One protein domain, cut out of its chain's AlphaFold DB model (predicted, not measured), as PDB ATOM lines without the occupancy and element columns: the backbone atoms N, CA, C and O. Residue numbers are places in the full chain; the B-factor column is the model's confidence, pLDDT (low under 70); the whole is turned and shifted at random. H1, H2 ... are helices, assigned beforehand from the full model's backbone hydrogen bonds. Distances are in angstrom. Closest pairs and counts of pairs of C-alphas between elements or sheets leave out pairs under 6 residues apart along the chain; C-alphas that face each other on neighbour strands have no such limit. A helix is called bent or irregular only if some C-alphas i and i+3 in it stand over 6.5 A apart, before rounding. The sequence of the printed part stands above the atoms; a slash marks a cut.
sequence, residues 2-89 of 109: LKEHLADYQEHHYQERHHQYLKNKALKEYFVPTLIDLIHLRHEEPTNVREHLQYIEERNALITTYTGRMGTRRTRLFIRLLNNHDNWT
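This is residues 2 to 89 of the 109 residues of an uncharacterized protein of Absidia glauca (UniProt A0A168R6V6). One very long helix, H1, bends slightly but runs nearly straight, and residues 2 to 26 of it stick out as a bare arm from a small body at its far end. In that body the last arm of H1, then H2 and H3 make the three sides of a triangle: after a short link H2 folds back, and H3 turns to meet H1 crosswise. The printed part has 88 residues with three named helices, H1, H2 and H3 in that order, no named strand, and the class all helix. The whole is extended, with a radius of gyration of the C-alphas of 18.6 A; it spans 65 by 24 by 18 A, the arm making the length.

Begin with the longest helix, H1, residues 2 to 40. By its hydrogen bonds it was assigned as one helix, but it is bent: C-alphas 29 and 32 are 6.9 A apart. Its arms, H1a at residues 2 to 29 and H1b at residues 32 to 40, stand at a shallow tilt of 19 degrees. Look next at H3, residues 72 to 85, which touches H1b with residues 81 to 85 alone; the closest C-alphas, those of Val 32 and Leu 82, are 6.5 A apart, and the lines are about perpendicular at 81 degrees. H1a and H3 are near each other, with 5 pairs of C-alphas within 10 A. H2, residues 49 to 70, and H3 form a helical hairpin, opposite ways at a steep tilt of 43 degrees. They touch with residues 60 to 68 of H2 and 74 to 79 of H3 alone, the closest C-alphas, those of Thr 67 and Thr 75, being 5.8 A apart. H1b and H2 are close but not clearly touching: the closest C-alphas, those of Ile 39 and Arg 59, are 7.3 A apart. H1a and H2 are apart. In H1a, H1b and H3 every O i to N i+4 pair is within hydrogen-bond range; in H2, 16 of 18 are.

Find C-alpha 2 at (232.574, 209.886, 367.615); from there H1a runs 40.3 A to C-alpha 29. H1b measures 12.4 A. From C-alpha 49 at (255.165, 204.574, 308.211), H2 runs 30.7 A to C-alpha 70, with a kink of 39 degrees near residue 64; it is irregular, C-alphas 66 and 69 being 7.6 A apart. H3 runs 20.4 A and ends at C-alpha 85, (254.664, 203.442, 327.125).

The two C-alphas farthest apart, those of Leu 2 and Asn 48, are 65.6 A apart. Without residues 2 to 26, which stand free, the body spans 32 by 23 by 18 A. The printed part has no cut; the link from H2 to H3 is tight and that from H1 to H2 short. The mean pLDDT of the printed part is 85.0, and residues 2 and 4 are under 70.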
ATOM      1  N   LEU A   2     232.583 209.118 368.888       67.75
ATOM      2  CA  LEU A   2     232.574 209.886 367.615       67.75
ATOM      3  C   LEU A   2     233.974 210.254 367.071       67.75
ATOM      4  O   LEU A   2     234.182 210.282 365.864       67.75
ATOM      5  N   LYS A   3     234.944 210.511 367.961       70.62
ATOM      6  CA  LYS A   3     236.343 210.791 367.582       70.62
ATOM      7  C   LYS A   3     237.086 209.550 367.075       70.62
ATOM      8  O   LYS A   3     237.878 209.670 366.152       70.62
ATOM      9  N   GLU A   4     236.803 208.388 367.659       68.44
ATOM     10  CA  GLU A   4     237.382 207.100 367.247       68.44
ATOM     11  C   GLU A   4     236.838 206.697 365.874       68.44
ATOM     12  O   GLU A   4     237.620 206.487 364.960       68.44
ATOM     13  N   HIS A   5     235.518 206.781 365.655       70.31
ATOM     14  CA  HIS A   5     234.932 206.524 364.334       70.31
ATOM     15  C   HIS A   5     235.448 207.462 363.230       70.31
ATOM     16  O   HIS A   5     235.571 207.045 362.080       70.31
ATOM     17  N   LEU A   6     235.750 208.728 363.553       74.12
ATOM     18  CA  LEU A   6     236.349 209.656 362.590       74.12
ATOM     19  C   LEU A   6     237.798 209.268 362.256       74.12
ATOM     20  O   LEU A   6     238.187 209.352 361.092       74.12
ATOM     21  N   ALA A   7     238.579 208.844 363.254       75.44
ATOM     22  CA  ALA A   7     239.952 208.382 363.063       75.44
ATOM     23  C   ALA A   7     239.995 207.090 362.230       75.44
ATOM     24  O   ALA A   7     240.710 207.044 361.231       75.44
ATOM     25  N   ASP A   8     239.147 206.111 362.555       74.38
ATOM     26  CA  ASP A   8     239.029 204.848 361.817       74.38
ATOM     27  C   ASP A   8     238.622 205.098 360.356       74.38
ATOM     28  O   ASP A   8     239.196 204.539 359.421       74.38
ATOM     29  N   TYR A   9     237.658 205.997 360.127       77.25
ATOM     30  CA  TYR A   9     237.241 206.373 358.775       77.25
ATOM     31  C   TYR A   9     238.377 207.028 357.976       77.25
ATOM     32  O   TYR A   9     238.574 206.725 356.797       77.25
ATOM     33  N   GLN A  10     239.138 207.928 358.604       77.31
ATOM     34  CA  GLN A  10     240.281 208.583 357.967       77.31
ATOM     35  C   GLN A  10     241.391 207.588 357.628       77.31
ATOM     36  O   GLN A  10     241.972 207.680 356.542       77.31
ATOM     37  N   GLU A  11     241.656 206.630 358.515       82.69
ATOM     38  CA  GLU A  11     242.631 205.571 358.291       82.69
ATOM     39  C   GLU A  11     242.210 204.666 357.130       82.69
ATOM     40  O   GLU A  11     242.979 204.491 356.184       82.69
ATOM     41  N   HIS A  12     240.966 204.181 357.117       78.25
ATOM     42  CA  HIS A  12     240.439 203.391 356.001       78.25
ATOM     43  C   HIS A  12     240.514 204.146 354.668       78.25
ATOM     44  O   HIS A  12     240.932 203.593 353.649       78.25
ATOM     45  N   HIS A  13     240.176 205.436 354.660       79.94
ATOM     46  CA  HIS A  13     240.265 206.257 353.454       79.94
ATOM     47  C   HIS A  13     241.719 206.507 353.006       79.94
ATOM     48  O   HIS A  13     241.998 206.674 351.813       79.94
ATOM     49  N   TYR A  14     242.676 206.558 353.936       84.88
ATOM     50  CA  TYR A  14     244.100 206.601 353.605       84.88
ATOM     51  C   TYR A  14     244.577 205.270 353.016       84.88
ATOM     52  O   TYR A  14     245.212 205.278 351.960       84.88
ATOM     53  N   GLN A  15     244.224 204.144 353.639       85.00
ATOM     54  CA  GLN A  15     244.573 202.802 353.169       85.00
ATOM     55  C   GLN A  15     244.034 202.539 351.759       85.00
ATOM     56  O   GLN A  15     244.783 202.072 350.904       85.00
ATOM     57  N   GLU A  16     242.786 202.920 351.469       84.94
ATOM     58  CA  GLU A  16     242.207 202.770 350.128       84.94
ATOM     59  C   GLU A  16     242.972 203.604 349.092       84.94
ATOM     60  O   GLU A  16     243.377 203.098 348.044       84.94
ATOM     61  N   ARG A  17     243.262 204.879 349.390       86.69
ATOM     62  CA  ARG A  17     244.066 205.727 348.491       86.69
ATOM     63  C   ARG A  17     245.467 205.163 348.276       86.69
ATOM     64  O   ARG A  17     245.967 205.193 347.151       86.69
ATOM     65  N   HIS A  18     246.091 204.644 349.329       87.38
ATOM     66  CA  HIS A  18     247.404 204.020 349.252       87.38
ATOM     67  C   HIS A  18     247.372 202.741 348.404       87.38
ATOM     68  O   HIS A  18     248.216 202.565 347.526       87.38
ATOM     69  N   HIS A  19     246.356 201.896 348.579       88.94
ATOM     70  CA  HIS A  19     246.150 200.705 347.764       88.94
ATOM     71  C   HIS A  19     245.962 201.059 346.281       88.94
ATOM     72  O   HIS A  19     246.634 200.491 345.419       88.94
ATOM     73  N   GLN A  20     245.115 202.046 345.968       84.25
ATOM     74  CA  GLN A  20     244.926 202.519 344.592       84.25
ATOM     75  C   GLN A  20     246.218 203.096 344.000       84.25
ATOM     76  O   GLN A  20     246.519 202.860 342.829       84.25
ATOM     77  N   TYR A  21     247.006 203.822 344.796       87.69
ATOM     78  CA  TYR A  21     248.323 204.305 344.383       87.69
ATOM     79  C   TYR A  21     249.260 203.144 344.033       87.69
ATOM     80  O   TYR A  21     249.796 203.123 342.925       87.69
ATOM     81  N   LEU A  22     249.412 202.156 344.922       89.50
ATOM     82  CA  LEU A  22     250.276 200.995 344.693       89.50
ATOM     83  C   LEU A  22     249.831 200.186 343.475       89.50
ATOM     84  O   LEU A  22     250.662 199.810 342.654       89.50
ATOM     85  N   LYS A  23     248.524 199.977 343.308       85.69
ATOM     86  CA  LYS A  23     247.956 199.305 342.136       85.69
ATOM     87  C   LYS A  23     248.286 200.045 340.841       85.69
ATOM     88  O   LYS A  23     248.726 199.431 339.872       85.69
ATOM     89  N   ASN A  24     248.085 201.362 340.812       85.81
ATOM     90  CA  ASN A  24     248.386 202.178 339.637       85.81
ATOM     91  C   ASN A  24     249.890 202.229 339.346       85.81
ATOM     92  O   ASN A  24     250.280 202.205 338.180       85.81
ATOM     93  N   LYS A  25     250.721 202.276 340.391       86.56
ATOM     94  CA  LYS A  25     252.179 202.198 340.286       86.56
ATOM     95  C   LYS A  25     252.601 200.863 339.677       86.56
ATOM     96  O   LYS A  25     253.277 200.857 338.658       86.56
ATOM     97  N   ALA A  26     252.106 199.752 340.222       87.25
ATOM     98  CA  ALA A  26     252.395 198.411 339.725       87.25
ATOM     99  C   ALA A  26     251.992 198.238 338.251       87.25
ATOM    100  O   ALA A  26     252.728 197.664 337.449       87.25
ATOM    101  N   LEU A  27     250.830 198.781 337.879       85.88
ATOM    102  CA  LEU A  27     250.335 198.715 336.511       85.88
ATOM    103  C   LEU A  27     251.239 199.474 335.529       85.88
ATOM    104  O   LEU A  27     251.514 198.965 334.448       85.88
ATOM    105  N   LYS A  28     251.701 200.673 335.898       83.81
ATOM    106  CA  LYS A  28     252.533 201.521 335.032       83.81
ATOM    107  C   LYS A  28     253.995 201.090 334.972       83.81
ATOM    108  O   LYS A  28     254.600 201.203 333.917       83.81
ATOM    109  N   GLU A  29     254.560 200.658 336.095       85.81
ATOM    110  CA  GLU A  29     255.991 200.351 336.197       85.81
ATOM    111  C   GLU A  29     256.324 198.926 335.758       85.81
ATOM    112  O   GLU A  29     257.427 198.694 335.278       85.81
ATOM    113  N   TYR A  30     255.387 197.983 335.899       86.62
ATOM    114  CA  TYR A  30     255.654 196.571 335.618       86.62
ATOM    115  C   TYR A  30     254.713 196.029 334.547       86.62
ATOM    116  O   TYR A  30     255.162 195.632 333.480       86.62
ATOM    117  N   PHE A  31     253.396 196.059 334.780       86.25
ATOM    118  CA  PHE A  31     252.456 195.352 333.902       86.25
ATOM    119  C   PHE A  31     252.442 195.880 332.460       86.25
ATOM    120  O   PHE A  31     252.520 195.092 331.521       86.25
ATOM    121  N   VAL A  32     252.313 197.198 332.273       87.69
ATOM    122  CA  VAL A  32     252.244 197.807 330.936       87.69
ATOM    123  C   VAL A  32     253.555 197.608 330.160       87.69
ATOM    124  O   VAL A  32     253.461 197.116 329.038       87.69
ATOM    125  N   PRO A  33     254.747 197.897 330.725       88.69
ATOM    126  CA  PRO A  33     256.018 197.596 330.067       88.69
ATOM    127  C   PRO A  33     256.165 196.120 329.694       88.69
ATOM    128  O   PRO A  33     256.407 195.811 328.536       88.69
ATOM    129  N   THR A  34     255.893 195.196 330.621       89.94
ATOM    130  CA  THR A  34     255.992 193.757 330.331       89.94
ATOM    131  C   THR A  34     255.036 193.318 329.221       89.94
ATOM    132  O   THR A  34     255.378 192.470 328.404       89.94
ATOM    133  N   LEU A  35     253.827 193.884 329.162       88.19
ATOM    134  CA  LEU A  35     252.889 193.588 328.080       88.19
ATOM    135  C   LEU A  35     253.404 194.092 326.724       88.19
ATOM    136  O   LEU A  35     253.199 193.416 325.719       88.19
ATOM    137  N   ILE A  36     254.063 195.251 326.698       90.44
ATOM    138  CA  ILE A  36     254.696 195.799 325.494       90.44
ATOM    139  C   ILE A  36     255.849 194.902 325.050       90.44
ATOM    140  O   ILE A  36     255.853 194.492 323.895       90.44
ATOM    141  N   ASP A  37     256.731 194.495 325.964       90.38
ATOM    142  CA  ASP A  37     257.840 193.587 325.645       90.38
ATOM    143  C   ASP A  37     257.323 192.282 325.018       90.38
ATOM    144  O   ASP A  37     257.835 191.811 324.005       90.38
ATOM    145  N   LEU A  38     256.244 191.710 325.567       90.19
ATOM    146  CA  LEU A  38     255.609 190.510 325.009       90.19
ATOM    147  C   LEU A  38     255.015 190.736 323.613       90.19
ATOM    148  O   LEU A  38     255.010 189.818 322.791       90.19
ATOM    149  N   ILE A  39     254.489 191.931 323.340       90.50
ATOM    150  CA  ILE A  39     253.996 192.308 322.012       90.50
ATOM    151  C   ILE A  39     255.170 192.454 321.041       90.50
ATOM    152  O   ILE A  39     255.086 191.934 319.929       90.50
ATOM    153  N   HIS A  40     256.259 193.104 321.455       91.69
ATOM    154  CA  HIS A  40     257.473 193.278 320.654       91.69
ATOM    155  C   HIS A  40     258.174 191.952 320.357       91.69
ATOM    156  O   HIS A  40     258.739 191.797 319.289       91.69
ATOM    157  N   LEU A  41     258.065 190.940 321.221       91.06
ATOM    158  CA  LEU A  41     258.547 189.588 320.902       91.06
ATOM    159  C   LEU A  41     257.772 188.911 319.758       91.06
ATOM    160  O   LEU A  41     258.238 187.914 319.206       91.06
ATOM    161  N   ARG A  42     256.572 189.401 319.431       88.94
ATOM    162  CA  ARG A  42     255.701 188.827 318.397       88.94
ATOM    163  C   ARG A  42     255.756 189.580 317.064       88.94
ATOM    164  O   ARG A  42     255.303 189.026 316.066       88.94
ATOM    165  N   HIS A  43     256.268 190.804 317.046       89.19
ATOM    166  CA  HIS A  43     256.295 191.658 315.859       89.19
ATOM    167  C   HIS A  43     257.726 192.109 315.590       89.19
ATOM    168  O   HIS A  43     258.520 192.250 316.512       89.19
ATOM    169  N   GLU A  44     258.053 192.346 314.330       88.56
ATOM    170  CA  GLU A  44     259.310 193.002 313.983       88.56
ATOM    171  C   GLU A  44     259.184 194.509 314.232       88.56
ATOM    172  O   GLU A  44     258.088 195.070 314.130       88.56
ATOM    173  N   GLU A  45     260.296 195.155 314.592       89.06
ATOM    174  CA  GLU A  45     260.310 196.602 314.788       89.06
ATOM    175  C   GLU A  45     259.984 197.292 313.454       89.06
ATOM    176  O   GLU A  45     260.693 197.077 312.466       89.06
ATOM    177  N   PRO A  46     258.912 198.101 313.394       88.25
ATOM    178  CA  PRO A  46     258.523 198.777 312.168       88.25
ATOM    179  C   PRO A  46     259.586 199.799 311.755       88.25
ATOM    180  O   PRO A  46     260.043 200.608 312.559       88.25
ATOM    181  N   THR A  47     259.951 199.789 310.475       87.56
ATOM    182  CA  THR A  47     261.006 200.650 309.911       87.56
ATOM    183  C   THR A  47     260.459 201.807 309.081       87.56
ATOM    184  O   THR A  47     261.165 202.781 308.814       87.56
ATOM    185  N   ASN A  48     259.196 201.720 308.657       85.31
ATOM    186  CA  ASN A  48     258.528 202.736 307.848       85.31
ATOM    187  C   ASN A  48     257.088 203.006 308.312       85.31
ATOM    188  O   ASN A  48     256.504 202.266 309.102       85.31
ATOM    189  N   VAL A  49     256.498 204.091 307.800       85.56
ATOM    190  CA  VAL A  49     255.165 204.574 308.211       85.56
ATOM    191  C   VAL A  49     254.077 203.515 308.019       85.56
ATOM    192  O   VAL A  49     253.205 203.364 308.874       85.56
ATOM    193  N   ARG A  50     254.129 202.758 306.917       87.12
ATOM    194  CA  ARG A  50     253.144 201.711 306.625       87.12
ATOM    195  C   ARG A  50     253.234 200.573 307.640       87.12
ATOM    196  O   ARG A  50     252.205 200.153 308.159       87.12
ATOM    197  N   GLU A  51     254.443 200.118 307.950       87.44
ATOM    198  CA  GLU A  51     254.687 199.093 308.972       87.44
ATOM    199  C   GLU A  51     254.244 199.560 310.361       87.44
ATOM    200  O   GLU A  51     253.615 198.798 311.088       87.44
ATOM    201  N   HIS A  52     254.472 200.831 310.713       87.81
ATOM    202  CA  HIS A  52     253.969 201.395 311.970       87.81
ATOM    203  C   HIS A  52     252.439 201.368 312.053       87.81
ATOM    204  O   HIS A  52     251.887 201.007 313.094       87.81
ATOM    205  N   LEU A  53     251.742 201.753 310.979       87.31
ATOM    206  CA  LEU A  53     250.278 201.713 310.930       87.31
ATOM    207  C   LEU A  53     249.762 200.281 311.084       87.31
ATOM    208  O   LEU A  53     248.883 200.037 311.912       87.31
ATOM    209  N   GLN A  54     250.359 199.340 310.351       90.62
ATOM    210  CA  GLN A  54     250.007 197.926 310.430       90.62
ATOM    211  C   GLN A  54     250.240 197.364 311.840       90.62
ATOM    212  O   GLN A  54     249.340 196.754 312.416       90.62
ATOM    213  N   TYR A  55     251.393 197.653 312.446       92.50
ATOM    214  CA  TYR A  55     251.698 197.273 313.824       92.50
ATOM    215  C   TYR A  55     250.650 197.805 314.816       92.50
ATOM    216  O   TYR A  55     250.156 197.063 315.668       92.50
ATOM    217  N   ILE A  56     250.263 199.083 314.703       90.00
ATOM    218  CA  ILE A  56     249.253 199.689 315.583       90.00
ATOM    219  C   ILE A  56     247.906 198.974 315.438       90.00
ATOM    220  O   ILE A  56     247.244 198.717 316.451       90.00
ATOM    221  N   GLU A  57     247.485 198.663 314.214       90.81
ATOM    222  CA  GLU A  57     246.238 197.946 313.946       90.81
ATOM    223  C   GLU A  57     246.256 196.535 314.540       90.81
ATOM    224  O   GLU A  57     245.359 196.187 315.316       90.81
ATOM    225  N   GLU A  58     247.300 195.756 314.255       91.81
ATOM    226  CA  GLU A  58     247.464 194.381 314.736       91.81
ATOM    227  C   GLU A  58     247.524 194.322 316.266       91.81
ATOM    228  O   GLU A  58     246.790 193.561 316.910       91.81
ATOM    229  N   ARG A  59     248.317 195.205 316.880       91.69
ATOM    230  CA  ARG A  59     248.404 195.338 318.335       91.69
ATOM    231  C   ARG A  59     247.055 195.718 318.944       91.69
ATOM    232  O   ARG A  59     246.625 195.115 319.928       91.69
ATOM    233  N   ASN A  60     246.353 196.707 318.391       90.44
ATOM    234  CA  ASN A  60     245.057 197.137 318.927       90.44
ATOM    235  C   ASN A  60     243.981 196.051 318.769       90.44
ATOM    236  O   ASN A  60     243.137 195.895 319.660       90.44
ATOM    237  N   ALA A  61     244.013 195.282 317.678       90.69
ATOM    238  CA  ALA A  61     243.149 194.124 317.474       90.69
ATOM    239  C   ALA A  61     243.429 193.028 318.514       90.69
ATOM    240  O   ALA A  61     242.491 192.468 319.097       90.69
ATOM    241  N   LEU A  62     244.703 192.780 318.828       89.62
ATOM    242  CA  LEU A  62     245.112 191.843 319.871       89.62
ATOM    243  C   LEU A  62     244.570 192.257 321.245       89.62
ATOM    244  O   LEU A  62     243.920 191.467 321.932       89.62
ATOM    245  N   ILE A  63     244.763 193.523 321.623       88.06
ATOM    246  CA  ILE A  63     244.242 194.062 322.885       88.06
ATOM    247  C   ILE A  63     242.720 193.977 322.927       88.06
ATOM    248  O   ILE A  63     242.162 193.527 323.922       88.06
ATOM    249  N   THR A  64     242.040 194.333 321.837       89.00
ATOM    250  CA  THR A  64     240.577 194.251 321.750       89.00
ATOM    251  C   THR A  64     240.077 192.817 321.915       89.00
ATOM    252  O   THR A  64     239.080 192.601 322.601       89.00
ATOM    253  N   THR A  65     240.785 191.832 321.363       89.00
ATOM    254  CA  THR A  65     240.470 190.407 321.542       89.00
ATOM    255  C   THR A  65     240.558 189.993 323.012       89.00
ATOM    256  O   THR A  65     239.635 189.363 323.534       89.00
ATOM    257  N   TYR A  66     241.619 190.393 323.717       84.56
ATOM    258  CA  TYR A  66     241.818 190.011 325.119       84.56
ATOM    259  C   TYR A  66     240.957 190.807 326.105       84.56
ATOM    260  O   TYR A  66     240.489 190.257 327.103       84.56
ATOM    261  N   THR A  67     240.693 192.087 325.835       84.12
ATOM    262  CA  THR A  67     239.914 192.958 326.726       84.12
ATOM    263  C   THR A  67     238.464 193.137 326.283       84.12
ATOM    264  O   THR A  67     237.720 193.863 326.939       84.12
ATOM    265  N   GLY A  68     238.014 192.478 325.211       75.06
ATOM    266  CA  GLY A  68     236.670 192.647 324.636       75.06
ATOM    267  C   GLY A  68     235.534 192.392 325.630       75.06
ATOM    268  O   GLY A  68     234.509 193.071 325.601       75.06
ATOM    269  N   ARG A  69     235.758 191.504 326.607       79.44
ATOM    270  CA  ARG A  69     234.814 191.224 327.706       79.44
ATOM    271  C   ARG A  69     234.739 192.337 328.763       79.44
ATOM    272  O   ARG A  69     233.805 192.365 329.554       79.44
ATOM    273  N   MET A  70     235.707 193.255 328.795       76.50
ATOM    274  CA  MET A  70     235.816 194.334 329.790       76.50
ATOM    275  C   MET A  70     235.048 195.607 329.397       76.50
ATOM    276  O   MET A  70     234.994 196.557 330.183       76.50
ATOM    277  N   GLY A  71     234.455 195.636 328.199       80.94
ATOM    278  CA  GLY A  71     233.714 196.775 327.664       80.94
ATOM    279  C   GLY A  71     234.600 197.832 326.994       80.94
ATOM    280  O   GLY A  71     235.749 198.075 327.372       80.94
ATOM    281  N   THR A  72     234.029 198.523 326.004       82.62
ATOM    282  CA  THR A  72     234.747 199.419 325.076       82.62
ATOM    283  C   THR A  72     235.522 200.546 325.764       82.62
ATOM    284  O   THR A  72     236.624 200.895 325.339       82.62
ATOM    285  N   ARG A  73     234.991 201.109 326.859       83.75
ATOM    286  CA  ARG A  73     235.662 202.179 327.616       83.75
ATOM    287  C   ARG A  73     236.985 201.711 328.224       83.75
ATOM    288  O   ARG A  73     237.953 202.463 328.174       83.75
ATOM    289  N   ARG A  74     237.029 200.504 328.796       80.69
ATOM    290  CA  ARG A  74     238.243 199.969 329.434       80.69
ATOM    291  C   ARG A  74     239.285 199.591 328.388       80.69
ATOM    292  O   ARG A  74     240.434 199.982 328.547       80.69
ATOM    293  N   THR A  75     238.872 198.966 327.284       85.44
ATOM    294  CA  THR A  75     239.753 198.683 326.136       85.44
ATOM    295  C   THR A  75     240.445 199.950 325.626       85.44
ATOM    296  O   THR A  75     241.663 199.973 325.485       85.44
ATOM    297  N   ARG A  76     239.705 201.056 325.445       86.00
ATOM    298  CA  ARG A  76     240.297 202.340 325.019       86.00
ATOM    299  C   ARG A  76     241.316 202.902 326.012       86.00
ATOM    300  O   ARG A  76     242.296 203.509 325.592       86.00
ATOM    301  N   LEU A  77     241.081 202.734 327.315       85.12
ATOM    302  CA  LEU A  77     242.038 203.162 328.339       85.12
ATOM    303  C   LEU A  77     243.321 202.327 328.282       85.12
ATOM    304  O   LEU A  77     244.400 202.902 328.370       85.12
ATOM    305  N   PHE A  78     243.211 201.013 328.073       84.88
ATOM    306  CA  PHE A  78     244.367 200.134 327.888       84.88
ATOM    307  C   PHE A  78     245.183 200.500 326.650       84.88
ATOM    308  O   PHE A  78     246.391 200.667 326.758       84.88
ATOM    309  N   ILE A  79     244.529 200.712 325.505       87.88
ATOM    310  CA  ILE A  79     245.211 201.140 324.274       87.88
ATOM    311  C   ILE A  79     245.956 202.462 324.497       87.88
ATOM    312  O   ILE A  79     247.110 202.599 324.105       87.88
ATOM    313  N   ARG A  80     245.333 203.431 325.182       86.69
ATOM    314  CA  ARG A  80     245.989 204.707 325.505       86.69
ATOM    315  C   ARG A  80     247.202 204.523 326.418       86.69
ATOM    316  O   ARG A  80     248.205 205.194 326.218       86.69
ATOM    317  N   LEU A  81     247.101 203.653 327.423       85.06
ATOM    318  CA  LEU A  81     248.224 203.352 328.311       85.06
ATOM    319  C   LEU A  81     249.383 202.722 327.537       85.06
ATOM    320  O   LEU A  81     250.513 203.151 327.725       85.06
ATOM    321  N   LEU A  82     249.102 201.780 326.636       86.19
ATOM    322  CA  LEU A  82     250.122 201.160 325.792       86.19
ATOM    323  C   LEU A  82     250.799 202.183 324.881       86.19
ATOM    324  O   LEU A  82     252.015 202.278 324.911       86.19
ATOM    325  N   ASN A  83     250.039 203.026 324.173       85.88
ATOM    326  CA  ASN A  83     250.605 204.083 323.319       85.88
ATOM    327  C   ASN A  83     251.594 204.998 324.056       85.88
ATOM    328  O   ASN A  83     252.579 205.437 323.480       85.88
ATOM    329  N   ASN A  84     251.317 205.310 325.323       84.00
ATOM    330  CA  ASN A  84     252.169 206.200 326.109       84.00
ATOM    331  C   ASN A  84     253.476 205.541 326.574       84.00
ATOM    332  O   ASN A  84     254.401 206.253 326.947       84.00
ATOM    333  N   HIS A  85     253.522 204.209 326.625       84.62
ATOM    334  CA  HIS A  85     254.664 203.442 327.125       84.62
ATOM    335  C   HIS A  85     255.429 202.712 326.010       84.62
ATOM    336  O   HIS A  85     256.573 202.324 326.219       84.62
ATOM    337  N   ASP A  86     254.809 202.515 324.849       88.50
ATOM    338  CA  ASP A  86     255.372 201.800 323.709       88.50
ATOM    339  C   ASP A  86     256.313 202.724 322.931       88.50
ATOM    340  O   ASP A  86     255.879 203.679 322.273       88.50
ATOM    341  N   ASN A  87     257.614 202.462 323.040       83.75
ATOM    342  CA  ASN A  87     258.683 203.231 322.403       83.75
ATOM    343  C   ASN A  87     258.584 203.227 320.868       83.75
ATOM    344  O   ASN A  87     258.879 204.255 320.265       83.75
ATOM    345  N   TRP A  88     258.064 202.167 320.240       84.00
ATOM    346  CA  TRP A  88     257.858 202.120 318.785       84.00
ATOM    347  C   TRP A  88     256.771 203.092 318.317       84.00
ATOM    348  O   TRP A  88     256.748 203.495 317.160       84.00
ATOM    349  N   THR A  89     255.861 203.503 319.206       71.81
ATOM    350  CA  THR A  89     254.797 204.470 318.871       71.81
ATOM    351  C   THR A  89     254.995 205.856 319.480       71.81
ATOM    352  O   THR A  89     254.444 206.828 318.970       71.81
TER     353      THR A  89